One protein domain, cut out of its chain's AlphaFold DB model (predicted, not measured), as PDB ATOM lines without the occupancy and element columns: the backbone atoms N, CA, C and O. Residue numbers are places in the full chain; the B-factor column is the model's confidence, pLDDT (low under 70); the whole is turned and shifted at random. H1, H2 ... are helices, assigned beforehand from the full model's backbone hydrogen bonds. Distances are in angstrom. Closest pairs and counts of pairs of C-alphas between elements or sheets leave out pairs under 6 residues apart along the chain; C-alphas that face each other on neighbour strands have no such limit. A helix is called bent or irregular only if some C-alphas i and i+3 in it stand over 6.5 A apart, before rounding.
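This is residues 2 to 43 of the 229 residues of an uncharacterized protein of Chloroflexi bacterium (UniProt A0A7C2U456). The longest helix, H1, meets the short H2 at a corner, and the stretch of residues 25 to 34 then folds back past H1 toward the end where H1 begins, so that H1, H2 and this stretch make a small open loop. From there a second short helix, H3, leads outward as an arm, and its last part sticks out with the residues after it, residues 38 to 43, while residues 2 to 7 make a tail before H1. The printed part has 42 residues with three named helices, in the order H1, H2, H3, and no named strand; its class is all helix, with 22 of the 42 residues in the helices. The whole is only just compact, close to loose, with a radius of gyration of the C-alphas of 10.9 A, and the C-alphas span 28 by 25 by 15 A along their three main axes.

H1, residues 8 to 17, is the longest helix, with 10 residues. A tight link, the one residue His 18, leads from it to H2, residues 19 to 24. H1 and H2 touch only at the corner by their link, and only just, with 3 pairs of C-alphas within 8 A. The closest C-alphas of the two are those of Leu 15 and Arg 22, 6.3 A apart. Their lines stand about perpendicular, at 74 degrees, and their centres are 12.1 A from each other. After H2 comes a short link of 10 residues, residues 25 to 34, which ends before H3, residues 35 to 40. H3 touches no helix. It is apart from H1, but only just: their closest C-alphas are 8.1 A from each other. H2 and H3 are apart too, though they follow each other in the chain. There is no hairpin among the three helices. Residues 38 to 43, of which 38 to 40 belong to H3, stand free: no C-alpha 8 or more residues away along the chain lies within 10 A of theirs. In the backbones of H1, H2 and H3, every pair of O i and N i+4 is within hydrogen-bond range.

H1 runs from Tyr 8, with its C-alpha at (-50.020, 8.516, 10.320), to Glu 17, with its C-alpha at (-37.846, 14.049, 15.882), and is 14.5 A long from first to last C-alpha. H2 runs from Arg 19 to Ala 24 and is 8.7 A long; its first C-alpha is at (-39.034, 16.387, 21.785). In the link after H2, the C-alpha of Arg 29 is at (-42.694, 7.920, 24.068) and that of Phe 33 at (-48.596, 4.743, 13.883). H3 runs from Thr 35 to Leu 40, where its last C-alpha is at (-60.711, 6.121, 17.491), and is 8.6 A long. No helix is bent or irregular.

The two C-alphas farthest apart are those of Arg 2 and Arg 42, 29.5 A from each other. The C-alphas of the first and last printed residues, Arg 2 and Leu 43, are 27.9 A apart. The printed part is one domain of a full chain of 229 residues, and it runs from residue 2 to residue 43 without a cut. The link from H1 to H2 is tight, the link from H2 to H3 is short, and no link is long. The mean pLDDT of the printed part is 87.4. The model's confidence is low, under 70, at 2 residues, namely residues 2 to 3. The mean pLDDT is 91 for H1, 92 for H2 and 88 for H3.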
ATOM      1  N   ARG A   2     -50.148  25.582   6.775       36.66
ATOM      2  CA  ARG A   2     -50.533  24.684   5.670       36.66
ATOM      3  C   ARG A   2     -50.796  23.303   6.271       36.66
ATOM      4  O   ARG A   2     -50.011  22.852   7.094       36.66
ATOM      5  N   TYR A   3     -51.894  22.659   5.886       48.97
ATOM      6  CA  TYR A   3     -52.114  21.249   6.207       48.97
ATOM      7  C   TYR A   3     -51.052  20.449   5.447       48.97
ATOM      8  O   TYR A   3     -51.111  20.375   4.222       48.97
ATOM      9  N   GLU A   4     -50.050  19.908   6.140       70.31
ATOM     10  CA  GLU A   4     -48.901  19.265   5.483       70.31
ATOM     11  C   GLU A   4     -49.210  17.878   4.890       70.31
ATOM     12  O   GLU A   4     -48.338  17.238   4.313       70.31
ATOM     13  N   GLY A   5     -50.458  17.408   4.994       75.06
ATOM     14  CA  GLY A   5     -50.910  16.185   4.328       75.06
ATOM     15  C   GLY A   5     -50.250  14.899   4.835       75.06
ATOM     16  O   GLY A   5     -50.293  13.894   4.132       75.06
ATOM     17  N   TRP A   6     -49.657  14.918   6.032       83.81
ATOM     18  CA  TRP A   6     -48.933  13.776   6.588       83.81
ATOM     19  C   TRP A   6     -49.829  12.547   6.774       83.81
ATOM     20  O   TRP A   6     -50.940  12.611   7.307       83.81
ATOM     21  N   THR A   7     -49.292  11.392   6.409       87.88
ATOM     22  CA  THR A   7     -49.789  10.081   6.817       87.88
ATOM     23  C   THR A   7     -49.543   9.849   8.312       87.88
ATOM     24  O   THR A   7     -48.664  10.455   8.926       87.88
ATOM     25  N   TYR A   8     -50.258   8.892   8.917       86.69
ATOM     26  CA  TYR A   8     -50.020   8.516  10.320       86.69
ATOM     27  C   TYR A   8     -48.579   8.063  10.598       86.69
ATOM     28  O   TYR A   8     -48.089   8.226  11.712       86.69
ATOM     29  N   ARG A   9     -47.891   7.494   9.600       90.38
ATOM     30  CA  ARG A   9     -46.482   7.099   9.729       90.38
ATOM     31  C   ARG A   9     -45.570   8.318   9.761       90.38
ATOM     32  O   ARG A   9     -44.710   8.393  10.628       90.38
ATOM     33  N   GLU A  10     -45.796   9.281   8.875       90.44
ATOM     34  CA  GLU A  10     -45.036  10.535   8.853       90.44
ATOM     35  C   GLU A  10     -45.272  11.350  10.129       90.44
ATOM     36  O   GLU A  10     -44.316  11.850  10.712       90.44
ATOM     37  N   ALA A  11     -46.503  11.394  10.647       88.88
ATOM     38  CA  ALA A  11     -46.793  12.043  11.928       88.88
ATOM     39  C   ALA A  11     -45.984  11.436  13.092       88.88
ATOM     40  O   ALA A  11     -45.486  12.160  13.951       88.88
ATOM     41  N   VAL A  12     -45.809  10.110  13.107       91.88
ATOM     42  CA  VAL A  12     -44.970   9.413  14.093       91.88
ATOM     43  C   VAL A  12     -43.490   9.760  13.936       91.88
ATOM     44  O   VAL A  12     -42.822   9.966  14.946       91.88
ATOM     45  N   VAL A  13     -42.985   9.870  12.703       92.25
ATOM     46  CA  VAL A  13     -41.601  10.310  12.442       92.25
ATOM     47  C   VAL A  13     -41.374  11.703  13.027       92.25
ATOM     48  O   VAL A  13     -40.464  11.890  13.830       92.25
ATOM     49  N   ARG A  14     -42.275  12.648  12.746       89.88
ATOM     50  CA  ARG A  14     -42.189  14.016  13.276       89.88
ATOM     51  C   ARG A  14     -42.277  14.059  14.800       89.88
ATOM     52  O   ARG A  14     -41.510  14.765  15.446       89.88
ATOM     53  N   LEU A  15     -43.164  13.268  15.403       91.44
ATOM     54  CA  LEU A  15     -43.230  13.153  16.863       91.44
ATOM     55  C   LEU A  15     -41.936  12.585  17.460       91.44
ATOM     56  O   LEU A  15     -41.534  13.000  18.544       91.44
ATOM     57  N   ALA A  16     -41.267  11.649  16.785       91.50
ATOM     58  CA  ALA A  16     -39.981  11.135  17.247       91.50
ATOM     59  C   ALA A  16     -38.888  12.215  17.205       91.50
ATOM     60  O   ALA A  16     -38.169  12.382  18.195       91.50
ATOM     61  N   GLU A  17     -38.826  12.978  16.112       94.00
ATOM     62  CA  GLU A  17     -37.846  14.049  15.882       94.00
ATOM     63  C   GLU A  17     -38.021  15.237  16.842       94.00
ATOM     64  O   GLU A  17     -37.037  15.793  17.328       94.00
ATOM     65  N   HIS A  18     -39.261  15.604  17.182       92.06
ATOM     66  CA  HIS A  18     -39.557  16.798  17.979       92.06
ATOM     67  C   HIS A  18     -39.876  16.466  19.446       92.06
ATOM     68  O   HIS A  18     -41.013  16.148  19.805       92.06
ATOM     69  N   ARG A  19     -38.873  16.587  20.329       91.81
ATOM     70  CA  ARG A  19     -39.034  16.387  21.785       91.81
ATOM     71  C   ARG A  19     -40.035  17.362  22.410       91.81
ATOM     72  O   ARG A  19     -40.891  16.923  23.168       91.81
ATOM     73  N   GLU A  20     -39.965  18.641  22.057       92.06
ATOM     74  CA  GLU A  20     -40.862  19.689  22.570       92.06
ATOM     75  C   GLU A  20     -42.331  19.374  22.273       92.06
ATOM     76  O   GLU A  20     -43.196  19.517  23.130       92.06
ATOM     77  N   LEU A  21     -42.613  18.858  21.070       89.06
ATOM     78  CA  LEU A  21     -43.960  18.448  20.685       89.06
ATOM     79  C   LEU A  21     -44.446  17.255  21.520       89.06
ATOM     80  O   LEU A  21     -45.612  17.208  21.904       89.06
ATOM     81  N   ARG A  22     -43.563  16.299  21.836       93.44
ATOM     82  CA  ARG A  22     -43.898  15.195  22.745       93.44
ATOM     83  C   ARG A  22     -44.174  15.689  24.159       93.44
ATOM     84  O   ARG A  22     -45.141  15.236  24.758       93.44
ATOM     85  N   GLU A  23     -43.378  16.619  24.672       92.94
ATOM     86  CA  GLU A  23     -43.577  17.199  26.003       92.94
ATOM     87  C   GLU A  23     -44.883  18.002  26.084       92.94
ATOM     88  O   GLU A  23     -45.652  17.801  27.022       92.94
ATOM     89  N   ALA A  24     -45.189  18.810  25.064       90.69
ATOM     90  CA  ALA A  24     -46.438  19.566  24.965       90.69
ATOM     91  C   ALA A  24     -47.683  18.665  24.901       90.69
ATOM     92  O   ALA A  24     -48.740  19.025  25.407       90.69
ATOM     93  N   LEU A  25     -47.561  17.480  24.294       88.75
ATOM     94  CA  LEU A  25     -48.620  16.467  24.249       88.75
ATOM     95  C   LEU A  25     -48.575  15.492  25.438       88.75
ATOM     96  O   LEU A  25     -49.337  14.525  25.462       88.75
ATOM     97  N   HIS A  26     -47.674  15.710  26.401       92.19
ATOM     98  CA  HIS A  26     -47.443  14.843  27.559       92.19
ATOM     99  C   HIS A  26     -47.164  13.370  27.191       92.19
ATOM    100  O   HIS A  26     -47.572  12.433  27.879       92.19
ATOM    101  N   LEU A  27     -46.444  13.152  26.090       92.69
ATOM    102  CA  LEU A  27     -46.065  11.836  25.585       92.69
ATOM    103  C   LEU A  27     -44.673  11.437  26.088       92.69
ATOM    104  O   LEU A  27     -43.660  11.992  25.668       92.69
ATOM    105  N   SER A  28     -44.604  10.388  26.912       91.38
ATOM    106  CA  SER A  28     -43.328   9.807  27.371       91.38
ATOM    107  C   SER A  28     -42.558   9.077  26.267       91.38
ATOM    108  O   SER A  28     -41.337   8.939  26.330       91.38
ATOM    109  N   ARG A  29     -43.261   8.608  25.232       92.44
ATOM    110  CA  ARG A  29     -42.694   7.920  24.068       92.44
ATOM    111  C   ARG A  29     -43.521   8.189  22.821       92.44
ATOM    112  O   ARG A  29     -44.719   8.454  22.910       92.44
ATOM    113  N   THR A  30     -42.898   8.042  21.659       93.62
ATOM    114  CA  THR A  30     -43.610   8.125  20.384       93.62
ATOM    115  C   THR A  30     -44.581   6.944  20.248       93.62
ATOM    116  O   THR A  30     -44.159   5.790  20.372       93.62
ATOM    117  N   PRO A  31     -45.882   7.187  20.015       92.50
ATOM    118  CA  PRO A  31     -46.853   6.115  19.854       92.50
ATOM    119  C   PRO A  31     -46.646   5.365  18.531       92.50
ATOM    120  O   PRO A  31     -46.148   5.914  17.551       92.50
ATOM    121  N   HIS A  32     -47.096   4.109  18.475       94.19
ATOM    122  CA  HIS A  32     -47.167   3.375  17.210       94.19
ATOM    123  C   HIS A  32     -48.099   4.094  16.214       94.19
ATOM    124  O   HIS A  32     -49.109   4.674  16.611       94.19
ATOM    125  N   PHE A  33     -47.821   4.016  14.908       92.25
ATOM    126  CA  PHE A  33     -48.596   4.743  13.883       92.25
ATOM    127  C   PHE A  33     -50.077   4.328  13.812       92.25
ATOM    128  O   PHE A  33     -50.910   5.070  13.303       92.25
ATOM    129  N   THR A  34     -50.434   3.160  14.351       92.62
ATOM    130  CA  THR A  34     -51.834   2.712  14.462       92.62
ATOM    131  C   THR A  34     -52.525   3.183  15.740       92.62
ATOM    132  O   THR A  34     -53.706   2.905  15.911       92.62
ATOM    133  N   THR A  35     -51.820   3.813  16.685       91.56
ATOM    134  CA  THR A  35     -52.381   4.158  18.000       91.56
ATOM    135  C   THR A  35     -53.605   5.053  17.861       91.56
ATOM    136  O   THR A  35     -54.632   4.741  18.450       91.56
ATOM    137  N   LEU A  36     -53.540   6.102  17.033       85.25
ATOM    138  CA  LEU A  36     -54.685   6.991  16.801       85.25
ATOM    139  C   LEU A  36     -55.881   6.240  16.206       85.25
ATOM    140  O   LEU A  36     -56.984   6.351  16.726       85.25
ATOM    141  N   GLN A  37     -55.655   5.414  15.182       87.19
ATOM    142  CA  GLN A  37     -56.705   4.595  14.567       87.19
ATOM    143  C   GLN A  37     -57.364   3.651  15.586       87.19
ATOM    144  O   GLN A  37     -58.583   3.658  15.720       87.19
ATOM    145  N   LYS A  38     -56.574   2.895  16.356       91.69
ATOM    146  CA  LYS A  38     -57.094   1.975  17.381       91.69
ATOM    147  C   LYS A  38     -57.769   2.700  18.547       91.69
ATOM    148  O   LYS A  38     -58.629   2.135  19.211       91.69
ATOM    149  N   SER A  39     -57.346   3.920  18.873       88.94
ATOM    150  CA  SER A  39     -58.026   4.748  19.875       88.94
ATOM    151  C   SER A  39     -59.373   5.241  19.364       88.94
ATOM    152  O   SER A  39     -60.349   5.125  20.090       88.94
ATOM    153  N   LEU A  40     -59.451   5.699  18.111       86.31
ATOM    154  CA  LEU A  40     -60.711   6.121  17.491       86.31
ATOM    155  C   LEU A  40     -61.737   4.983  17.415       86.31
ATOM    156  O   LEU A  40     -62.918   5.231  17.598       86.31
ATOM    157  N   GLU A  41     -61.297   3.740  17.213       88.12
ATOM    158  CA  GLU A  41     -62.179   2.559  17.237       88.12
ATOM    159  C   GLU A  41     -62.776   2.255  18.619       88.12
ATOM    160  O   GLU A  41     -63.777   1.549  18.707       88.12
ATOM    161  N   ARG A  42     -62.164   2.765  19.693       90.19
ATOM    162  CA  ARG A  42     -62.602   2.556  21.082       90.19
ATOM    163  C   ARG A  42     -63.380   3.740  21.654       90.19
ATOM    164  O   ARG A  42     -63.944   3.604  22.733       90.19
ATOM    165  N   LEU A  43     -63.367   4.890  20.981       88.44
ATOM    166  CA  LEU A  43     -64.079   6.084  21.425       88.44
ATOM    167  C   LEU A  43     -65.551   5.983  21.024       88.44
ATOM    168  O   LEU A  43     -65.866   5.859  19.839       88.44
TER     169      LEU A  43